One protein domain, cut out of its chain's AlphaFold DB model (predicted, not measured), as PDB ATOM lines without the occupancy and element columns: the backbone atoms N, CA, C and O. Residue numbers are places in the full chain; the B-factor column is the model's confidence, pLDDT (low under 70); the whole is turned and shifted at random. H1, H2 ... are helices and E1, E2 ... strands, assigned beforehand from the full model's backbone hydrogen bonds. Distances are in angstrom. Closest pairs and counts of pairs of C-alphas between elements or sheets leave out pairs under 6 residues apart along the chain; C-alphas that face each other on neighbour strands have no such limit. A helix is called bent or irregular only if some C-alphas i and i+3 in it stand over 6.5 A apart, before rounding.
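This is residues 16 to 84 and 92 to 165 of the 165 residues of an uncharacterized protein of Ganoderma boninense (UniProt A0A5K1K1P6). A long helical hairpin of H1 and H2 makes the middle layer, with H4 crossing it on one side and H5 crossing H2 on the other. The long helix H2 runs much of the longest axis, and the short H3 follows at its far end; a stretch with little regular structure, residues 117 to 136 with the short strand E1, leads from H4 to H5. The printed part has 143 residues, with five named helices and one named strand in the order H1, H2, H3, H4, E1, H5, and its class is mostly helix. It is only just compact, close to loose, with a radius of gyration of the C-alphas of 17.2 A, and only just elongated, with spans of 56 by 37 by 23 A.

H1, residues 21 to 38, begins at C-alpha 21 at (33.859, -16.342, -33.170) and is 25.5 A long from first to last C-alpha. H2, residues 43 to 75, is 45.6 A long and ends at C-alpha 75 at (18.080, -28.856, -28.953). H2 is neither bent nor irregular, but only just: C-alphas 72 and 75 are 6.4 A apart. H3 is residues 78 to 81. H4, residues 92 to 116, is 35.9 A long. E1 is residues 125 to 127. H5, residues 137 to 164, is 40.2 A long and ends at C-alpha 164 at (33.182, -7.293, -12.642).

H2 is the hub, touching H1, H4 and H5. H1 and H2 form a hairpin, at a shallow tilt of 11 degrees, opposite ways; their closest C-alphas, of Gly 35 and Ser 46, are 4.4 A apart. H4 touches H1 at a steep tilt of 64 degrees, with the C-alphas of Gly 22 and Trp 108 closest at 3.8 A. H4 touches H2 at a steep tilt of 52 degrees, closest at the C-alphas of Val 65 and Ala 97, 5.1 A. H5 touches H2 with residues 148 to 161 alone, at a steep tilt of 46 degrees, opposite ways; the C-alphas of Thr 60 and Thr 153 are closest, 5.0 A. H4 and H5 are apart. H3 is close to H2 but not clearly touching, the C-alphas of His 72 and Val 80 being closest at 7.2 A. E1 pairs with no named strand. Every O i to N i+4 pair is within hydrogen-bond range in H1, H4 and H5, and 28 of 29 are in H2; H3 is too short for such a pair.

The C-alphas farthest apart, of Phe 41 and Ser 82, are 57.8 A apart. Residues 85 to 91 are not printed, and C-alphas 84 and 92 are 12.3 A apart across this cut. Of the links that are printed whole, none is long. The mean pLDDT of the printed part is 92.9, and no printed residue is under 70.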
ATOM      1  N   ASP A  16      27.218 -13.231 -44.386       92.69
ATOM      2  CA  ASP A  16      26.581 -13.314 -43.080       92.69
ATOM      3  C   ASP A  16      26.776 -11.979 -42.357       92.69
ATOM      4  O   ASP A  16      27.878 -11.433 -42.312       92.69
ATOM      5  N   MET A  17      25.685 -11.423 -41.834       89.12
ATOM      6  CA  MET A  17      25.725 -10.159 -41.094       89.12
ATOM      7  C   MET A  17      26.159 -10.362 -39.642       89.12
ATOM      8  O   MET A  17      26.526  -9.397 -38.976       89.12
ATOM      9  N   SER A  18      26.092 -11.594 -39.131       93.31
ATOM     10  CA  SER A  18      26.516 -11.901 -37.768       93.31
ATOM     11  C   SER A  18      27.997 -12.265 -37.723       93.31
ATOM     12  O   SER A  18      28.425 -13.155 -38.467       93.31
ATOM     13  N   PRO A  19      28.789 -11.612 -36.851       92.62
ATOM     14  CA  PRO A  19      30.189 -11.958 -36.705       92.62
ATOM     15  C   PRO A  19      30.305 -13.378 -36.157       92.62
ATOM     16  O   PRO A  19      29.571 -13.774 -35.247       92.62
ATOM     17  N   ASN A  20      31.230 -14.153 -36.715       93.25
ATOM     18  CA  ASN A  20      31.576 -15.444 -36.132       93.25
ATOM     19  C   ASN A  20      32.561 -15.274 -34.960       93.25
ATOM     20  O   ASN A  20      33.005 -14.165 -34.658       93.25
ATOM     21  N   GLY A  21      32.922 -16.371 -34.292       92.88
ATOM     22  CA  GLY A  21      33.859 -16.342 -33.170       92.88
ATOM     23  C   GLY A  21      35.207 -15.733 -33.559       92.88
ATOM     24  O   GLY A  21      35.736 -14.911 -32.820       92.88
ATOM     25  N   GLY A  22      35.725 -16.057 -34.745       94.31
ATOM     26  CA  GLY A  22      36.962 -15.460 -35.263       94.31
ATOM     27  C   GLY A  22      36.886 -13.940 -35.459       94.31
ATOM     28  O   GLY A  22      37.806 -13.216 -35.087       94.31
ATOM     29  N   GLU A  23      35.788 -13.430 -36.012       95.62
ATOM     30  CA  GLU A  23      35.572 -11.991 -36.221       95.62
ATOM     31  C   GLU A  23      35.342 -11.253 -34.891       95.62
ATOM     32  O   GLU A  23      35.868 -10.157 -34.701       95.62
ATOM     33  N   CYS A  24      34.661 -11.873 -33.923       96.62
ATOM     34  CA  CYS A  24      34.582 -11.351 -32.554       96.62
ATOM     35  C   CYS A  24      35.967 -11.283 -31.888       96.62
ATOM     36  O   CYS A  24      36.303 -10.284 -31.252       96.62
ATOM     37  N   MET A  25      36.815 -12.299 -32.082       96.56
ATOM     38  CA  MET A  25      38.195 -12.277 -31.586       96.56
ATOM     39  C   MET A  25      39.040 -11.181 -32.252       96.56
ATOM     40  O   MET A  25      39.909 -10.610 -31.596       96.56
ATOM     41  N   LEU A  26      38.754 -10.814 -33.508       96.50
ATOM     42  CA  LEU A  26      39.397  -9.666 -34.163       96.50
ATOM     43  C   LEU A  26      39.038  -8.359 -33.473       96.50
ATOM     44  O   LEU A  26      39.928  -7.564 -33.180       96.50
ATOM     45  N   ILE A  27      37.756  -8.156 -33.170       95.88
ATOM     46  CA  ILE A  27      37.294  -6.978 -32.430       95.88
ATOM     47  C   ILE A  27      37.978  -6.919 -31.058       95.88
ATOM     48  O   ILE A  27      38.514  -5.874 -30.695       95.88
ATOM     49  N   CYS A  28      38.042  -8.045 -30.337       96.56
ATOM     50  CA  CYS A  28      38.792  -8.159 -29.083       96.56
ATOM     51  C   CYS A  28      40.258  -7.725 -29.254       96.56
ATOM     52  O   CYS A  28      40.729  -6.841 -28.539       96.56
ATOM     53  N   GLY A  29      40.965  -8.284 -30.242       96.12
ATOM     54  CA  GLY A  29      42.361  -7.945 -30.516       96.12
ATOM     55  C   GLY A  29      42.567  -6.460 -30.821       96.12
ATOM     56  O   GLY A  29      43.496  -5.851 -30.294       96.12
ATOM     57  N   LEU A  30      41.675  -5.849 -31.607       96.88
ATOM     58  CA  LEU A  30      41.721  -4.416 -31.904       96.88
ATOM     59  C   LEU A  30      41.531  -3.566 -30.644       96.88
ATOM     60  O   LEU A  30      42.294  -2.628 -30.427       96.88
ATOM     61  N   VAL A  31      40.566  -3.908 -29.786       96.94
ATOM     62  CA  VAL A  31      40.329  -3.204 -28.516       96.94
ATOM     63  C   VAL A  31      41.544  -3.312 -27.588       96.94
ATOM     64  O   VAL A  31      41.950  -2.308 -27.007       96.94
ATOM     65  N   LEU A  32      42.176  -4.485 -27.499       96.88
ATOM     66  CA  LEU A  32      43.396  -4.675 -26.706       96.88
ATOM     67  C   LEU A  32      44.563  -3.829 -27.235       96.88
ATOM     68  O   LEU A  32      45.237  -3.160 -26.454       96.88
ATOM     69  N   VAL A  33      44.782  -3.812 -28.554       97.06
ATOM     70  CA  VAL A  33      45.825  -2.981 -29.182       97.06
ATOM     71  C   VAL A  33      45.566  -1.495 -28.930       97.06
ATOM     72  O   VAL A  33      46.492  -0.764 -28.576       97.06
ATOM     73  N   LEU A  34      44.311  -1.049 -29.043       96.69
ATOM     74  CA  LEU A  34      43.916   0.319 -28.701       96.69
ATOM     75  C   LEU A  34      44.154   0.626 -27.220       96.69
ATOM     76  O   LEU A  34      44.645   1.707 -26.902       96.69
ATOM     77  N   GLY A  35      43.869  -0.318 -26.322       96.00
ATOM     78  CA  GLY A  35      44.141  -0.180 -24.894       96.00
ATOM     79  C   GLY A  35      45.628  -0.016 -24.594       96.00
ATOM     80  O   GLY A  35      46.004   0.884 -23.845       96.00
ATOM     81  N   VAL A  36      46.495  -0.797 -25.242       96.06
ATOM     82  CA  VAL A  36      47.952  -0.632 -25.118       96.06
ATOM     83  C   VAL A  36      48.396   0.722 -25.675       96.06
ATOM     84  O   VAL A  36      49.167   1.427 -25.029       96.06
ATOM     85  N   GLY A  37      47.875   1.137 -26.833       95.62
ATOM     86  CA  GLY A  37      48.182   2.444 -27.422       95.62
ATOM     87  C   GLY A  37      47.742   3.621 -26.545       95.62
ATOM     88  O   GLY A  37      48.475   4.600 -26.395       95.62
ATOM     89  N   ALA A  38      46.580   3.508 -25.898       95.94
ATOM     90  CA  ALA A  38      46.056   4.520 -24.986       95.94
ATOM     91  C   ALA A  38      46.943   4.727 -23.747       95.94
ATOM     92  O   ALA A  38      46.911   5.814 -23.169       95.94
ATOM     93  N   ALA A  39      47.778   3.748 -23.372       94.94
ATOM     94  CA  ALA A  39      48.687   3.860 -22.228       94.94
ATOM     95  C   ALA A  39      49.678   5.026 -22.370       94.94
ATOM     96  O   ALA A  39      50.101   5.593 -21.365       94.94
ATOM     97  N   ALA A  40      50.002   5.420 -23.606       95.19
ATOM     98  CA  ALA A  40      50.869   6.563 -23.885       95.19
ATOM     99  C   ALA A  40      50.241   7.917 -23.500       95.19
ATOM    100  O   ALA A  40      50.965   8.890 -23.305       95.19
ATOM    101  N   PHE A  41      48.910   7.987 -23.387       95.44
ATOM    102  CA  PHE A  41      48.173   9.230 -23.140       95.44
ATOM    103  C   PHE A  41      47.420   9.216 -21.809       95.44
ATOM    104  O   PHE A  41      47.375  10.226 -21.111       95.44
ATOM    105  N   ASN A  42      46.802   8.085 -21.459       95.88
ATOM    106  CA  ASN A  42      45.982   7.944 -20.265       95.88
ATOM    107  C   ASN A  42      45.974   6.484 -19.780       95.88
ATOM    108  O   ASN A  42      45.344   5.610 -20.378       95.88
ATOM    109  N   LEU A  43      46.635   6.241 -18.646       94.56
ATOM    110  CA  LEU A  43      46.720   4.915 -18.028       94.56
ATOM    111  C   LEU A  43      45.358   4.380 -17.566       94.56
ATOM    112  O   LEU A  43      45.113   3.185 -17.680       94.56
ATOM    113  N   SER A  44      44.462   5.240 -17.075       94.50
ATOM    114  CA  SER A  44      43.127   4.807 -16.641       94.50
ATOM    115  C   SER A  44      42.298   4.322 -17.828       94.50
ATOM    116  O   SER A  44      41.712   3.247 -17.753       94.50
ATOM    117  N   LEU A  45      42.311   5.062 -18.942       94.38
ATOM    118  CA  LEU A  45      41.632   4.650 -20.172       94.38
ATOM    119  C   LEU A  45      42.228   3.352 -20.739       94.38
ATOM    120  O   LEU A  45      41.488   2.487 -21.201       94.38
ATOM    121  N   SER A  46      43.555   3.211 -20.692       96.19
ATOM    122  CA  SER A  46      44.253   1.998 -21.123       96.19
ATOM    123  C   SER A  46      43.769   0.762 -20.371       96.19
ATOM    124  O   SER A  46      43.371  -0.213 -21.009       96.19
ATOM    125  N   TRP A  47      43.720   0.825 -19.036       95.50
ATOM    126  CA  TRP A  47      43.232  -0.284 -18.217       95.50
ATOM    127  C   TRP A  47      41.786  -0.654 -18.539       95.50
ATOM    128  O   TRP A  47      41.519  -1.827 -18.787       95.50
ATOM    129  N   SER A  48      40.886   0.330 -18.638       95.38
ATOM    130  CA  SER A  48      39.488   0.073 -18.998       95.38
ATOM    131  C   SER A  48      39.347  -0.588 -20.372       95.38
ATOM    132  O   SER A  48      38.536  -1.491 -20.534       95.38
ATOM    133  N   LEU A  49      40.140  -0.179 -21.368       96.44
ATOM    134  CA  LEU A  49      40.106  -0.789 -22.704       96.44
ATOM    135  C   LEU A  49      40.667  -2.215 -22.708       96.44
ATOM    136  O   LEU A  49      40.100  -3.090 -23.359       96.44
ATOM    137  N   ILE A  50      41.758  -2.462 -21.981       96.25
ATOM    138  CA  ILE A  50      42.337  -3.805 -21.856       96.25
ATOM    139  C   ILE A  50      41.336  -4.751 -21.184       96.25
ATOM    140  O   ILE A  50      41.115  -5.858 -21.675       96.25
ATOM    141  N   GLU A  51      40.697  -4.303 -20.106       95.88
ATOM    142  CA  GLU A  51      39.666  -5.059 -19.396       95.88
ATOM    143  C   GLU A  51      38.448  -5.339 -20.285       95.88
ATOM    144  O   GLU A  51      38.022  -6.488 -20.411       95.88
ATOM    145  N   LEU A  52      37.953  -4.320 -20.996       96.25
ATOM    146  CA  LEU A  52      36.849  -4.454 -21.948       96.25
ATOM    147  C   LEU A  52      37.164  -5.495 -23.034       96.25
ATOM    148  O   LEU A  52      36.337  -6.360 -23.329       96.25
ATOM    149  N   GLY A  53      38.365  -5.431 -23.616       96.44
ATOM    150  CA  GLY A  53      38.828  -6.391 -24.617       96.44
ATOM    151  C   GLY A  53      38.906  -7.808 -24.050       96.44
ATOM    152  O   GLY A  53      38.369  -8.742 -24.647       96.44
ATOM    153  N   ALA A  54      39.495  -7.970 -22.863       96.12
ATOM    154  CA  ALA A  54      39.604  -9.261 -22.192       96.12
ATOM    155  C   ALA A  54      38.226  -9.877 -21.889       96.12
ATOM    156  O   ALA A  54      38.000 -11.051 -22.196       96.12
ATOM    157  N   PHE A  55      37.279  -9.091 -21.365       97.50
ATOM    158  CA  PHE A  55      35.911  -9.550 -21.119       97.50
ATOM    159  C   PHE A  55      35.171  -9.894 -22.405       97.50
ATOM    160  O   PHE A  55      34.462 -10.900 -22.437       97.50
ATOM    161  N   PHE A  56      35.357  -9.133 -23.485       97.81
ATOM    162  CA  PHE A  56      34.734  -9.447 -24.770       97.81
ATOM    163  C   PHE A  56      35.282 -10.748 -25.377       97.81
ATOM    164  O   PHE A  56      34.516 -11.590 -25.860       97.81
ATOM    165  N   GLY A  57      36.598 -10.967 -25.299       97.00
ATOM    166  CA  GLY A  57      37.227 -12.224 -25.711       97.00
ATOM    167  C   GLY A  57      36.732 -13.419 -24.892       97.00
ATOM    168  O   GLY A  57      36.340 -14.444 -25.455       97.00
ATOM    169  N   LEU A  58      36.670 -13.270 -23.565       96.94
ATOM    170  CA  LEU A  58      36.147 -14.304 -22.673       96.94
ATOM    171  C   LEU A  58      34.672 -14.612 -22.968       96.94
ATOM    172  O   LEU A  58      34.307 -15.779 -23.113       96.94
ATOM    173  N   ALA A  59      33.838 -13.581 -23.122       97.56
ATOM    174  CA  ALA A  59      32.430 -13.722 -23.478       97.56
ATOM    175  C   ALA A  59      32.244 -14.467 -24.805       97.56
ATOM    176  O   ALA A  59      31.373 -15.328 -24.905       97.56
ATOM    177  N   THR A  60      33.091 -14.196 -25.802       97.56
ATOM    178  CA  THR A  60      33.052 -14.872 -27.108       97.56
ATOM    179  C   THR A  60      33.287 -16.377 -26.966       97.56
ATOM    180  O   THR A  60      32.539 -17.183 -27.532       97.56
ATOM    181  N   ILE A  61      34.299 -16.781 -26.191       97.19
ATOM    182  CA  ILE A  61      34.607 -18.199 -25.952       97.19
ATOM    183  C   ILE A  61      33.462 -18.867 -25.186       97.19
ATOM    184  O   ILE A  61      32.956 -19.907 -25.617       97.19
ATOM    185  N   LEU A  62      33.016 -18.257 -24.083       97.00
ATOM    186  CA  LEU A  62      31.940 -18.799 -23.252       97.00
ATOM    187  C   LEU A  62      30.630 -18.936 -24.034       97.00
ATOM    188  O   LEU A  62      29.967 -19.967 -23.928       97.00
ATOM    189  N   ALA A  63      30.286 -17.959 -24.874       97.12
ATOM    190  CA  ALA A  63      29.080 -17.994 -25.690       97.12
ATOM    191  C   ALA A  63      29.125 -19.126 -26.721       97.12
ATOM    192  O   ALA A  63      28.133 -19.833 -26.900       97.12
ATOM    193  N   ASN A  64      30.278 -19.356 -27.357       97.19
ATOM    194  CA  ASN A  64      30.453 -20.461 -28.301       97.19
ATOM    195  C   ASN A  64      30.343 -21.830 -27.616       97.19
ATOM    196  O   ASN A  64      29.689 -22.733 -28.150       97.19
ATOM    197  N   VAL A  65      30.937 -21.983 -26.429       96.75
ATOM    198  CA  VAL A  65      30.842 -23.213 -25.627       96.75
ATOM    199  C   VAL A  65      29.406 -23.445 -25.153       96.75
ATOM    200  O   VAL A  65      28.875 -24.544 -25.331       96.75
ATOM    201  N   ALA A  66      28.749 -22.423 -24.602       95.81
ATOM    202  CA  ALA A  66      27.379 -22.515 -24.107       95.81
ATOM    203  C   ALA A  66      26.390 -22.824 -25.232       95.81
ATOM    204  O   ALA A  66      25.589 -23.747 -25.096       95.81
ATOM    205  N   HIS A  67      26.498 -22.129 -26.368       95.44
ATOM    206  CA  HIS A  67      25.689 -22.414 -27.550       95.44
ATOM    207  C   HIS A  67      25.891 -23.853 -28.028       95.44
ATOM    208  O   HIS A  67      24.924 -24.574 -28.255       95.44
ATOM    209  N   SER A  68      27.143 -24.302 -28.150       92.56
ATOM    210  CA  SER A  68      27.439 -25.660 -28.616       92.56
ATOM    211  C   SER A  68      26.902 -26.717 -27.653       92.56
ATOM    212  O   SER A  68      26.336 -27.711 -28.099       92.56
ATOM    213  N   THR A  69      27.013 -26.483 -26.348       92.25
ATOM    214  CA  THR A  69      26.478 -27.375 -25.314       92.25
ATOM    215  C   THR A  69      24.952 -27.428 -25.366       92.25
ATOM    216  O   THR A  69      24.387 -28.519 -25.416       92.25
ATOM    217  N   LEU A  70      24.280 -26.274 -25.432       92.31
ATOM    218  CA  LEU A  70      22.824 -26.184 -25.562       92.31
ATOM    219  C   LEU A  70      22.336 -26.902 -26.826       92.31
ATOM    220  O   LEU A  70      21.424 -27.725 -26.771       92.31
ATOM    221  N   HIS A  71      22.984 -26.636 -27.956       89.06
ATOM    222  CA  HIS A  71      22.609 -27.214 -29.236       89.06
ATOM    223  C   HIS A  71      22.756 -28.744 -29.243       89.06
ATOM    224  O   HIS A  71      21.840 -29.445 -29.661       89.06
ATOM    225  N   HIS A  72      23.882 -29.280 -28.760       86.81
ATOM    226  CA  HIS A  72      24.164 -30.720 -28.841       86.81
ATOM    227  C   HIS A  72      23.521 -31.549 -27.727       86.81
ATOM    228  O   HIS A  72      23.274 -32.734 -27.936       86.81
ATOM    229  N   LEU A  73      23.284 -30.974 -26.543       87.12
ATOM    230  CA  LEU A  73      22.699 -31.715 -25.421       87.12
ATOM    231  C   LEU A  73      21.184 -31.550 -25.314       87.12
ATOM    232  O   LEU A  73      20.529 -32.457 -24.807       87.12
ATOM    233  N   VAL A  74      20.635 -30.410 -25.749       87.06
ATOM    234  CA  VAL A  74      19.227 -30.061 -25.504       87.06
ATOM    235  C   VAL A  74      18.430 -29.957 -26.796       87.06
ATOM    236  O   VAL A  74      17.391 -30.598 -26.904       87.06
ATOM    237  N   LEU A  75      18.887 -29.158 -27.764       85.31
ATOM    238  CA  LEU A  75      18.080 -28.856 -28.953       85.31
ATOM    239  C   LEU A  75      18.082 -29.994 -29.975       85.31
ATOM    240  O   LEU A  75      17.034 -30.304 -30.531       85.31
ATOM    241  N   HIS A  76      19.244 -30.610 -30.198       86.00
ATOM    242  CA  HIS A  76      19.425 -31.652 -31.208       86.00
ATOM    243  C   HIS A  76      20.198 -32.876 -30.689       86.00
ATOM    244  O   HIS A  76      21.221 -33.260 -31.277       86.00
ATOM    245  N   PRO A  77      19.750 -33.515 -29.591       80.56
ATOM    246  CA  PRO A  77      20.405 -34.707 -29.058       80.56
ATOM    247  C   PRO A  77      20.395 -35.881 -30.052       80.56
ATOM    248  O   PRO A  77      21.274 -36.737 -30.013       80.56
ATOM    249  N   GLU A  78      19.443 -35.934 -30.980       83.25
ATOM    250  CA  GLU A  78      19.336 -36.969 -32.012       83.25
ATOM    251  C   GLU A  78      20.517 -36.975 -32.992       83.25
ATOM    252  O   GLU A  78      20.934 -38.044 -33.439       83.25
ATOM    253  N   ARG A  79      21.127 -35.813 -33.270       77.25
ATOM    254  CA  ARG A  79      22.273 -35.703 -34.194       77.25
ATOM    255  C   ARG A  79      23.520 -36.421 -33.685       77.25
ATOM    256  O   ARG A  79      24.406 -36.750 -34.470       77.25
ATOM    257  N   VAL A  80      23.593 -36.661 -32.378       75.12
ATOM    258  CA  VAL A  80      24.739 -37.304 -31.725       75.12
ATOM    259  C   VAL A  80      24.456 -38.759 -31.342       75.12
ATOM    260  O   VAL A  80      25.391 -39.498 -31.049       75.12
ATOM    261  N   GLN A  81      23.198 -39.218 -31.419       71.75
ATOM    262  CA  GLN A  81      22.817 -40.602 -31.097       71.75
ATOM    263  C   GLN A  81      23.420 -41.633 -32.059       71.75
ATOM    264  O   GLN A  81      23.707 -42.758 -31.656       71.75
ATOM    265  N   SER A  82      23.631 -41.262 -33.323       76.06
ATOM    266  CA  SER A  82      24.219 -42.141 -34.339       76.06
ATOM    267  C   SER A  82      25.752 -42.087 -34.389       76.06
ATOM    268  O   SER A  82      26.368 -42.861 -35.128       76.06
ATOM    269  N   MET A  83      26.399 -41.212 -33.605       78.44
ATOM    270  CA  MET A  83      27.858 -41.115 -33.584       78.44
ATOM    271  C   MET A  83      28.483 -42.306 -32.857       78.44
ATOM    272  O   MET A  83      28.216 -42.576 -31.686       78.44
ATOM    273  N   LYS A  84      29.409 -42.988 -33.536       79.56
ATOM    274  CA  LYS A  84      30.249 -44.027 -32.930       79.56
ATOM    275  C   LYS A  84      31.343 -43.372 -32.079       79.56
ATOM    276  O   LYS A  84      32.449 -43.154 -32.558       79.56
ATOM    277  N   TRP A  92      31.879 -36.267 -22.636       89.31
ATOM    278  CA  TRP A  92      31.175 -35.787 -23.821       89.31
ATOM    279  C   TRP A  92      30.985 -34.268 -23.784       89.31
ATOM    280  O   TRP A  92      31.236 -33.593 -24.778       89.31
ATOM    281  N   VAL A  93      30.635 -33.718 -22.618       90.56
ATOM    282  CA  VAL A  93      30.530 -32.264 -22.419       90.56
ATOM    283  C   VAL A  93      31.876 -31.582 -22.672       90.56
ATOM    284  O   VAL A  93      31.927 -30.588 -23.392       90.56
ATOM    285  N   CYS A  94      32.976 -32.149 -22.162       92.38
ATOM    286  CA  CYS A  94      34.321 -31.638 -22.436       92.38
ATOM    287  C   CYS A  94      34.659 -31.654 -23.930       92.38
ATOM    288  O   CYS A  94      35.190 -30.668 -24.426       92.38
ATOM    289  N   ALA A  95      34.308 -32.719 -24.657       92.81
ATOM    290  CA  ALA A  95      34.552 -32.792 -26.097       92.81
ATOM    291  C   ALA A  95      33.733 -31.764 -26.895       92.81
ATOM    292  O   ALA A  95      34.241 -31.184 -27.852       92.81
ATOM    293  N   ILE A  96      32.487 -31.486 -26.490       93.00
ATOM    294  CA  ILE A  96      31.688 -30.411 -27.098       93.00
ATOM    295  C   ILE A  96      32.342 -29.048 -26.842       93.00
ATOM    296  O   ILE A  96      32.456 -28.239 -27.765       93.00
ATOM    297  N   ALA A  97      32.782 -28.793 -25.608       94.50
ATOM    298  CA  ALA A  97      33.449 -27.546 -25.249       94.50
ATOM    299  C   ALA A  97      34.770 -27.367 -26.015       94.50
ATOM    300  O   ALA A  97      35.010 -26.305 -26.585       94.50
ATOM    301  N   GLU A  98      35.588 -28.416 -26.096       95.44
ATOM    302  CA  GLU A  98      36.816 -28.436 -26.890       95.44
ATOM    303  C   GLU A  98      36.524 -28.158 -28.369       95.44
ATOM    304  O   GLU A  98      37.142 -27.277 -28.962       95.44
ATOM    305  N   GLY A  99      35.526 -28.829 -28.952       94.31
ATOM    306  CA  GLY A  99      35.111 -28.595 -30.334       94.31
ATOM    307  C   GLY A  99      34.666 -27.152 -30.593       94.31
ATOM    308  O   GLY A  99      34.990 -26.581 -31.635       94.31
ATOM    309  N   ALA A 100      33.973 -26.530 -29.635       95.31
ATOM    310  CA  ALA A 100      33.594 -25.122 -29.717       95.31
ATOM    311  C   ALA A 100      34.818 -24.191 -29.692       95.31
ATOM    312  O   ALA A 100      34.887 -23.254 -30.487       95.31
ATOM    313  N   ILE A 101      35.803 -24.468 -28.834       95.31
ATOM    314  CA  ILE A 101      37.056 -23.704 -28.761       95.31
ATOM    315  C   ILE A 101      37.850 -23.854 -30.062       95.31
ATOM    316  O   ILE A 101      38.245 -22.853 -30.660       95.31
ATOM    317  N   ILE A 102      38.025 -25.087 -30.550       96.25
ATOM    318  CA  ILE A 102      38.698 -25.368 -31.826       96.25
ATOM    319  C   ILE A 102      38.022 -24.606 -32.966       96.25
ATOM    320  O   ILE A 102      38.711 -24.045 -33.817       96.25
ATOM    321  N   ARG A 103      36.684 -24.532 -32.979       94.19
ATOM    322  CA  ARG A 103      35.951 -23.755 -33.983       94.19
ATOM    323  C   ARG A 103      36.316 -22.272 -33.936       94.19
ATOM    324  O   ARG A 103      36.639 -21.721 -34.984       94.19
ATOM    325  N   VAL A 104      36.326 -21.650 -32.755       96.12
ATOM    326  CA  VAL A 104      36.725 -20.236 -32.608       96.12
ATOM    327  C   VAL A 104      38.142 -20.014 -33.144       96.12
ATOM    328  O   VAL A 104      38.366 -19.075 -33.905       96.12
ATOM    329  N   PHE A 105      39.090 -20.901 -32.825       94.94
ATOM    330  CA  PHE A 105      40.465 -20.802 -33.331       94.94
ATOM    331  C   PHE A 105      40.587 -21.061 -34.839       94.94
ATOM    332  O   PHE A 105      41.383 -20.407 -35.508       94.94
ATOM    333  N   SER A 106      39.793 -21.975 -35.398       93.62
ATOM    334  CA  SER A 106      39.738 -22.221 -36.844       93.62
ATOM    335  C   SER A 106      39.210 -20.992 -37.593       93.62
ATOM    336  O   SER A 106      39.799 -20.536 -38.576       93.62
ATOM    337  N   GLU A 107      38.137 -20.390 -37.078       94.44
ATOM    338  CA  GLU A 107      37.570 -19.153 -37.604       94.44
ATOM    339  C   GLU A 107      38.537 -17.971 -37.454       94.44
ATOM    340  O   GLU A 107      38.635 -17.149 -38.365       94.44
ATOM    341  N   TRP A 108      39.276 -17.899 -36.344       94.50
ATOM    342  CA  TRP A 108      40.349 -16.925 -36.142       94.50
ATOM    343  C   TRP A 108      41.468 -17.098 -37.170       94.50
ATOM    344  O   TRP A 108      41.854 -16.131 -37.821       94.50
ATOM    345  N   GLY A 109      41.935 -18.331 -37.393       93.62
ATOM    346  CA  GLY A 109      42.935 -18.635 -38.418       93.62
ATOM    347  C   GLY A 109      42.482 -18.214 -39.817       93.62
ATOM    348  O   GLY A 109      43.266 -17.644 -40.576       93.62
ATOM    349  N   ARG A 110      41.193 -18.401 -40.139       92.44
ATOM    350  CA  ARG A 110      40.597 -17.883 -41.382       92.44
ATOM    351  C   ARG A 110      40.704 -16.360 -41.460       92.44
ATOM    352  O   ARG A 110      41.115 -15.853 -42.501       92.44
ATOM    353  N   VAL A 111      40.340 -15.642 -40.395       94.50
ATOM    354  CA  VAL A 111      40.420 -14.173 -40.339       94.50
ATOM    355  C   VAL A 111      41.861 -13.701 -40.515       94.50
ATOM    356  O   VAL A 111      42.112 -12.884 -41.394       94.50
ATOM    357  N   VAL A 112      42.814 -14.262 -39.767       93.94
ATOM    358  CA  VAL A 112      44.244 -13.936 -39.901       93.94
ATOM    359  C   VAL A 112      44.716 -14.157 -41.334       93.94
ATOM    360  O   VAL A 112      45.286 -13.251 -41.932       93.94
ATOM    361  N   GLY A 113      44.387 -15.302 -41.937       92.81
ATOM    362  CA  GLY A 113      44.766 -15.582 -43.319       92.81
ATOM    363  C   GLY A 113      44.173 -14.593 -44.331       92.81
ATOM    364  O   GLY A 113      44.823 -14.291 -45.328       92.81
ATOM    365  N   LEU A 114      42.954 -14.086 -44.113       93.38
ATOM    366  CA  LEU A 114      42.386 -13.016 -44.945       93.38
ATOM    367  C   LEU A 114      43.173 -11.709 -44.784       93.38
ATOM    368  O   LEU A 114      43.491 -11.065 -45.783       93.38
ATOM    369  N   LEU A 115      43.514 -11.339 -43.546       93.44
ATOM    370  CA  LEU A 115      44.266 -10.117 -43.253       93.44
ATOM    371  C   LEU A 115      45.679 -10.155 -43.851       93.44
ATOM    372  O   LEU A 115      46.087  -9.184 -44.480       93.44
ATOM    373  N   GLU A 116      46.394 -11.275 -43.727       94.06
ATOM    374  CA  GLU A 116      47.744 -11.453 -44.286       94.06
ATOM    375  C   GLU A 116      47.781 -11.322 -45.815       94.06
ATOM    376  O   GLU A 116      48.772 -10.860 -46.377       94.06
ATOM    377  N   ARG A 117      46.696 -11.703 -46.501       93.00
ATOM    378  CA  ARG A 117      46.568 -11.581 -47.963       93.00
ATOM    379  C   ARG A 117      45.970 -10.245 -48.422       93.00
ATOM    380  O   ARG A 117      45.784 -10.062 -49.623       93.00
ATOM    381  N   GLY A 118      45.643  -9.334 -47.502       92.19
ATOM    382  CA  GLY A 118      44.978  -8.063 -47.816       92.19
ATOM    383  C   GLY A 118      43.531  -8.222 -48.303       92.19
ATOM    384  O   GLY A 118      42.996  -7.347 -48.975       92.19
ATOM    385  N   GLU A 119      42.881  -9.346 -47.997       93.06
ATOM    386  CA  GLU A 119      41.537  -9.707 -48.473       93.06
ATOM    387  C   GLU A 119      40.442  -9.221 -47.512       93.06
ATOM    388  O   GLU A 119      39.537  -9.972 -47.144       93.06
ATOM    389  N   HIS A 120      40.533  -7.964 -47.073       91.06
ATOM    390  CA  HIS A 120      39.653  -7.403 -46.041       91.06
ATOM    391  C   HIS A 120      38.175  -7.388 -46.458       91.06
ATOM    392  O   HIS A 120      37.299  -7.609 -45.623       91.06
ATOM    393  N   ASP A 121      37.900  -7.223 -47.753       91.38
ATOM    394  CA  ASP A 121      36.541  -7.183 -48.310       91.38
ATOM    395  C   ASP A 121      35.790  -8.520 -48.178       91.38
ATOM    396  O   ASP A 121      34.568  -8.567 -48.323       91.38
ATOM    397  N   LEU A 122      36.507  -9.613 -47.888       92.44
ATOM    398  CA  LEU A 122      35.935 -10.946 -47.683       92.44
ATOM    399  C   LEU A 122      35.592 -11.236 -46.213       92.44
ATOM    400  O   LEU A 122      35.114 -12.329 -45.891       92.44
ATOM    401  N   LEU A 123      35.818 -10.291 -45.297       92.94
ATOM    402  CA  LEU A 123      35.306 -10.401 -43.930       92.94
ATOM    403  C   LEU A 123      33.769 -10.439 -43.948       92.94
ATOM    404  O   LEU A 123      33.117  -9.744 -44.726       92.94
ATOM    405  N   GLY A 124      33.174 -11.301 -43.122       91.81
ATOM    406  CA  GLY A 124      31.732 -11.575 -43.152       91.81
ATOM    407  C   GLY A 124      31.261 -12.449 -44.323       91.81
ATOM    408  O   GLY A 124      30.115 -12.893 -44.324       91.81
ATOM    409  N   MET A 125      32.119 -12.767 -45.299       93.62
ATOM    410  CA  MET A 125      31.787 -13.746 -46.336       93.62
ATOM    411  C   MET A 125      31.986 -15.170 -45.810       93.62
ATOM    412  O   MET A 125      32.887 -15.448 -45.004       93.62
ATOM    413  N   ARG A 126      31.119 -16.072 -46.263       92.12
ATOM    414  CA  ARG A 126      31.110 -17.502 -45.953       92.12
ATOM    415  C   ARG A 126      30.958 -18.281 -47.252       92.12
ATOM    416  O   ARG A 126      30.216 -17.863 -48.139       92.12
ATOM    417  N   PHE A 127      31.665 -19.398 -47.347       92.25
ATOM    418  CA  PHE A 127      31.524 -20.324 -48.462       92.25
ATOM    419  C   PHE A 127      30.387 -21.309 -48.165       92.25
ATOM    420  O   PHE A 127      30.324 -21.865 -47.066       92.25
ATOM    421  N   ASP A 128      29.488 -21.522 -49.123       91.38
ATOM    422  CA  ASP A 128      28.484 -22.580 -49.054       91.38
ATOM    423  C   ASP A 128      29.122 -23.917 -49.436       91.38
ATOM    424  O   ASP A 128      29.263 -24.258 -50.609       91.38
ATOM    425  N   TRP A 129      29.472 -24.703 -48.419       87.88
ATOM    426  CA  TRP A 129      30.057 -26.034 -48.586       87.88
ATOM    427  C   TRP A 129      29.170 -27.024 -49.342       87.88
ATOM    428  O   TRP A 129      29.679 -28.029 -49.837       87.88
ATOM    429  N   PHE A 130      27.864 -26.767 -49.428       90.12
ATOM    430  CA  PHE A 130      26.936 -27.618 -50.160       90.12
ATOM    431  C   PHE A 130      26.682 -27.129 -51.587       90.12
ATOM    432  O   PHE A 130      25.981 -27.824 -52.319       90.12
ATOM    433  N   CYS A 131      27.233 -25.978 -51.993       87.62
ATOM    434  CA  CYS A 131      27.071 -25.375 -53.320       87.62
ATOM    435  C   CYS A 131      25.613 -25.403 -53.834       87.62
ATOM    436  O   CYS A 131      25.363 -25.697 -55.003       87.62
ATOM    437  N   GLY A 132      24.631 -25.177 -52.953       85.12
ATOM    438  CA  GLY A 132      23.201 -25.222 -53.273       85.12
ATOM    439  C   GLY A 132      22.580 -26.614 -53.488       85.12
ATOM    440  O   GLY A 132      21.372 -26.697 -53.706       85.12
ATOM    441  N   VAL A 133      23.335 -27.717 -53.376       89.50
ATOM    442  CA  VAL A 133      22.828 -29.097 -53.576       89.50
ATOM    443  C   VAL A 133      21.684 -29.437 -52.613       89.50
ATOM    444  O   VAL A 133      20.754 -30.152 -52.974       89.50
ATOM    445  N   TRP A 134      21.730 -28.895 -51.395       86.50
ATOM    446  CA  TRP A 134      20.715 -29.087 -50.351       86.50
ATOM    447  C   TRP A 134      19.783 -27.872 -50.202       86.50
ATOM    448  O   TRP A 134      19.120 -27.700 -49.175       86.50
ATOM    449  N   GLY A 135      19.730 -27.017 -51.228       89.44
ATOM    450  CA  GLY A 135      19.014 -25.747 -51.201       89.44
ATOM    451  C   GLY A 135      19.559 -24.778 -50.145       89.44
ATOM    452  O   GLY A 135      20.695 -24.882 -49.695       89.44
ATOM    453  N   GLU A 136      18.719 -23.833 -49.718       88.19
ATOM    454  CA  GLU A 136      19.092 -22.764 -48.773       88.19
ATOM    455  C   GLU A 136      19.069 -23.198 -47.293       88.19
ATOM    456  O   GLU A 136      19.390 -22.408 -46.405       88.19
ATOM    457  N   GLY A 137      18.649 -24.434 -46.997       90.56
ATOM    458  CA  GLY A 137      18.479 -24.936 -45.627       90.56
ATOM    459  C   GLY A 137      19.760 -24.849 -44.785       90.56
ATOM    460  O   GLY A 137      19.751 -24.138 -43.776       90.56
ATOM    461  N   PRO A 138      20.870 -25.485 -45.213       90.12
ATOM    462  CA  PRO A 138      22.134 -25.462 -44.473       90.12
ATOM    463  C   PRO A 138      22.681 -24.049 -44.258       90.12
ATOM    464  O   PRO A 138      23.141 -23.713 -43.169       90.12
ATOM    465  N   ARG A 139      22.573 -23.189 -45.277       90.88
ATOM    466  CA  ARG A 139      22.993 -21.787 -45.192       90.88
ATOM    467  C   ARG A 139      22.199 -21.025 -44.137       90.88
ATOM    468  O   ARG A 139      22.786 -20.331 -43.310       90.88
ATOM    469  N   ARG A 140      20.868 -21.146 -44.149       91.62
ATOM    470  CA  ARG A 140      20.004 -20.475 -43.167       91.62
ATOM    471  C   ARG A 140      20.261 -20.976 -41.753       91.62
ATOM    472  O   ARG A 140      20.277 -20.161 -40.837       91.62
ATOM    473  N   GLU A 141      20.475 -22.276 -41.584       91.38
ATOM    474  CA  GLU A 141      20.813 -22.871 -40.291       91.38
ATOM    475  C   GLU A 141      22.146 -22.329 -39.755       91.38
ATOM    476  O   GLU A 141      22.214 -21.890 -38.609       91.38
ATOM    477  N   GLU A 142      23.189 -22.265 -40.590       90.81
ATOM    478  CA  GLU A 142      24.486 -21.713 -40.181       90.81
ATOM    479  C   GLU A 142      24.381 -20.227 -39.802       90.81
ATOM    480  O   GLU A 142      24.906 -19.814 -38.766       90.81
ATOM    481  N   MET A 143      23.644 -19.430 -40.585       92.75
ATOM    482  CA  MET A 143      23.399 -18.015 -40.275       92.75
ATOM    483  C   MET A 143      22.638 -17.840 -38.955       92.75
ATOM    484  O   MET A 143      22.985 -16.975 -38.152       92.75
ATOM    485  N   GLN A 144      21.624 -18.668 -38.691       93.25
ATOM    486  CA  GLN A 144      20.894 -18.648 -37.420       93.25
ATOM    487  C   GLN A 144      21.804 -19.026 -36.248       93.25
ATOM    488  O   GLN A 144      21.800 -18.348 -35.222       93.25
ATOM    489  N   ASN A 145      22.647 -20.045 -36.412       92.62
ATOM    490  CA  ASN A 145      23.617 -20.444 -35.395       92.62
ATOM    491  C   ASN A 145      24.654 -19.343 -35.124       92.62
ATOM    492  O   ASN A 145      25.061 -19.139 -33.978       92.62
ATOM    493  N   ASN A 146      25.100 -18.612 -36.150       93.31
ATOM    494  CA  ASN A 146      25.977 -17.448 -35.977       93.31
ATOM    495  C   ASN A 146      25.267 -16.310 -35.244       93.31
ATOM    496  O   ASN A 146      25.828 -15.760 -34.298       93.31
ATOM    497  N   GLN A 147      24.019 -16.009 -35.607       95.31
ATOM    498  CA  GLN A 147      23.199 -15.009 -34.921       95.31
ATOM    499  C   GLN A 147      23.030 -15.335 -33.435       95.31
ATOM    500  O   GLN A 147      23.277 -14.481 -32.586       95.31
ATOM    501  N   MET A 148      22.671 -16.577 -33.097       95.25
ATOM    502  CA  MET A 148      22.510 -16.995 -31.702       95.25
ATOM    503  C   MET A 148      23.822 -16.884 -30.920       95.25
ATOM    504  O   MET A 148      23.824 -16.379 -29.797       95.25
ATOM    505  N   ARG A 149      24.952 -17.293 -31.513       95.44
ATOM    506  CA  ARG A 149      26.285 -17.139 -30.902       95.44
ATOM    507  C   ARG A 149      26.662 -15.675 -30.685       95.44
ATOM    508  O   ARG A 149      27.169 -15.338 -29.615       95.44
ATOM    509  N   ALA A 150      26.392 -14.805 -31.656       95.31
ATOM    510  CA  ALA A 150      26.658 -13.374 -31.546       95.31
ATOM    511  C   ALA A 150      25.798 -12.728 -30.447       95.31
ATOM    512  O   ALA A 150      26.325 -12.020 -29.590       95.31
ATOM    513  N   VAL A 151      24.498 -13.037 -30.400       96.75
ATOM    514  CA  VAL A 151      23.591 -12.562 -29.342       96.75
ATOM    515  C   VAL A 151      24.050 -13.044 -27.966       96.75
ATOM    516  O   VAL A 151      24.159 -12.241 -27.042       96.75
ATOM    517  N   LEU A 152      24.387 -14.331 -27.824       96.75
ATOM    518  CA  LEU A 152      24.916 -14.876 -26.571       96.75
ATOM    519  C   LEU A 152      26.225 -14.201 -26.158       96.75
ATOM    520  O   LEU A 152      26.413 -13.934 -24.975       96.75
ATOM    521  N   THR A 153      27.097 -13.878 -27.115       97.62
ATOM    522  CA  THR A 153      28.346 -13.149 -26.849       97.62
ATOM    523  C   THR A 153      28.051 -11.781 -26.242       97.62
ATOM    524  O   THR A 153      28.624 -11.443 -25.211       97.62
ATOM    525  N   VAL A 154      27.114 -11.021 -26.819       96.94
ATOM    526  CA  VAL A 154      26.717  -9.702 -26.296       96.94
ATOM    527  C   VAL A 154      26.103  -9.815 -24.900       96.94
ATOM    528  O   VAL A 154      26.470  -9.047 -24.014       96.94
ATOM    529  N   VAL A 155      25.207 -10.782 -24.679       97.50
ATOM    530  CA  VAL A 155      24.570 -10.998 -23.369       97.50
ATOM    531  C   VAL A 155      25.601 -11.377 -22.304       97.50
ATOM    532  O   VAL A 155      25.593 -10.808 -21.214       97.50
ATOM    533  N   MET A 156      26.511 -12.304 -22.613       97.06
ATOM    534  CA  MET A 156      27.571 -12.706 -21.686       97.06
ATOM    535  C   MET A 156      28.551 -11.573 -21.413       97.06
ATOM    536  O   MET A 156      28.959 -11.385 -20.274       97.06
ATOM    537  N   PHE A 157      28.900 -10.798 -22.435       97.75
ATOM    538  CA  PHE A 157      29.763  -9.638 -22.280       97.75
ATOM    539  C   PHE A 157      29.131  -8.586 -21.365       97.75
ATOM    540  O   PHE A 157      29.769  -8.156 -20.409       97.75
ATOM    541  N   ALA A 158      27.863  -8.235 -21.601       96.94
ATOM    542  CA  ALA A 158      27.127  -7.308 -20.748       96.94
ATOM    543  C   ALA A 158      27.066  -7.808 -19.297       96.94
ATOM    544  O   ALA A 158      27.311  -7.038 -18.374       96.94
ATOM    545  N   PHE A 159      26.810  -9.103 -19.095       97.06
ATOM    546  CA  PHE A 159      26.827  -9.710 -17.766       97.06
ATOM    547  C   PHE A 159      28.200  -9.591 -17.086       97.06
ATOM    548  O   PHE A 159      28.264  -9.173 -15.935       97.06
ATOM    549  N   LEU A 160      29.292  -9.920 -17.785       96.00
ATOM    550  CA  LEU A 160      30.645  -9.827 -17.229       96.00
ATOM    551  C   LEU A 160      31.001  -8.388 -16.849       96.00
ATOM    552  O   LEU A 160      31.474  -8.159 -15.742       96.00
ATOM    553  N   VAL A 161      30.714  -7.425 -17.725       94.88
ATOM    554  CA  VAL A 161      30.951  -6.004 -17.443       94.88
ATOM    555  C   VAL A 161      30.131  -5.553 -16.234       94.88
ATOM    556  O   VAL A 161      30.689  -4.962 -15.326       94.88
ATOM    557  N   CYS A 162      28.838  -5.873 -16.155       94.75
ATOM    558  CA  CYS A 162      28.005  -5.446 -15.025       94.75
ATOM    559  C   CYS A 162      28.399  -6.061 -13.673       94.75
ATOM    560  O   CYS A 162      28.041  -5.507 -12.636       94.75
ATOM    561  N   VAL A 163      29.040  -7.232 -13.668       94.06
ATOM    562  CA  VAL A 163      29.410  -7.942 -12.434       94.06
ATOM    563  C   VAL A 163      30.831  -7.609 -11.986       94.06
ATOM    564  O   VAL A 163      31.088  -7.606 -10.783       94.06
ATOM    565  N   PHE A 164      31.748  -7.373 -12.927       89.19
ATOM    566  CA  PHE A 164      33.182  -7.293 -12.642       89.19
ATOM    567  C   PHE A 164      33.834  -5.934 -12.935       89.19
ATOM    568  O   PHE A 164      34.917  -5.717 -12.399       89.19
ATOM    569  N   ALA A 165      33.208  -5.051 -13.726       78.12
ATOM    570  CA  ALA A 165      33.695  -3.690 -13.995       78.12
ATOM    571  C   ALA A 165      32.996  -2.650 -13.103       78.12
ATOM    572  O   ALA A 165      33.663  -1.663 -12.719       78.12
TER     573      ALA A 165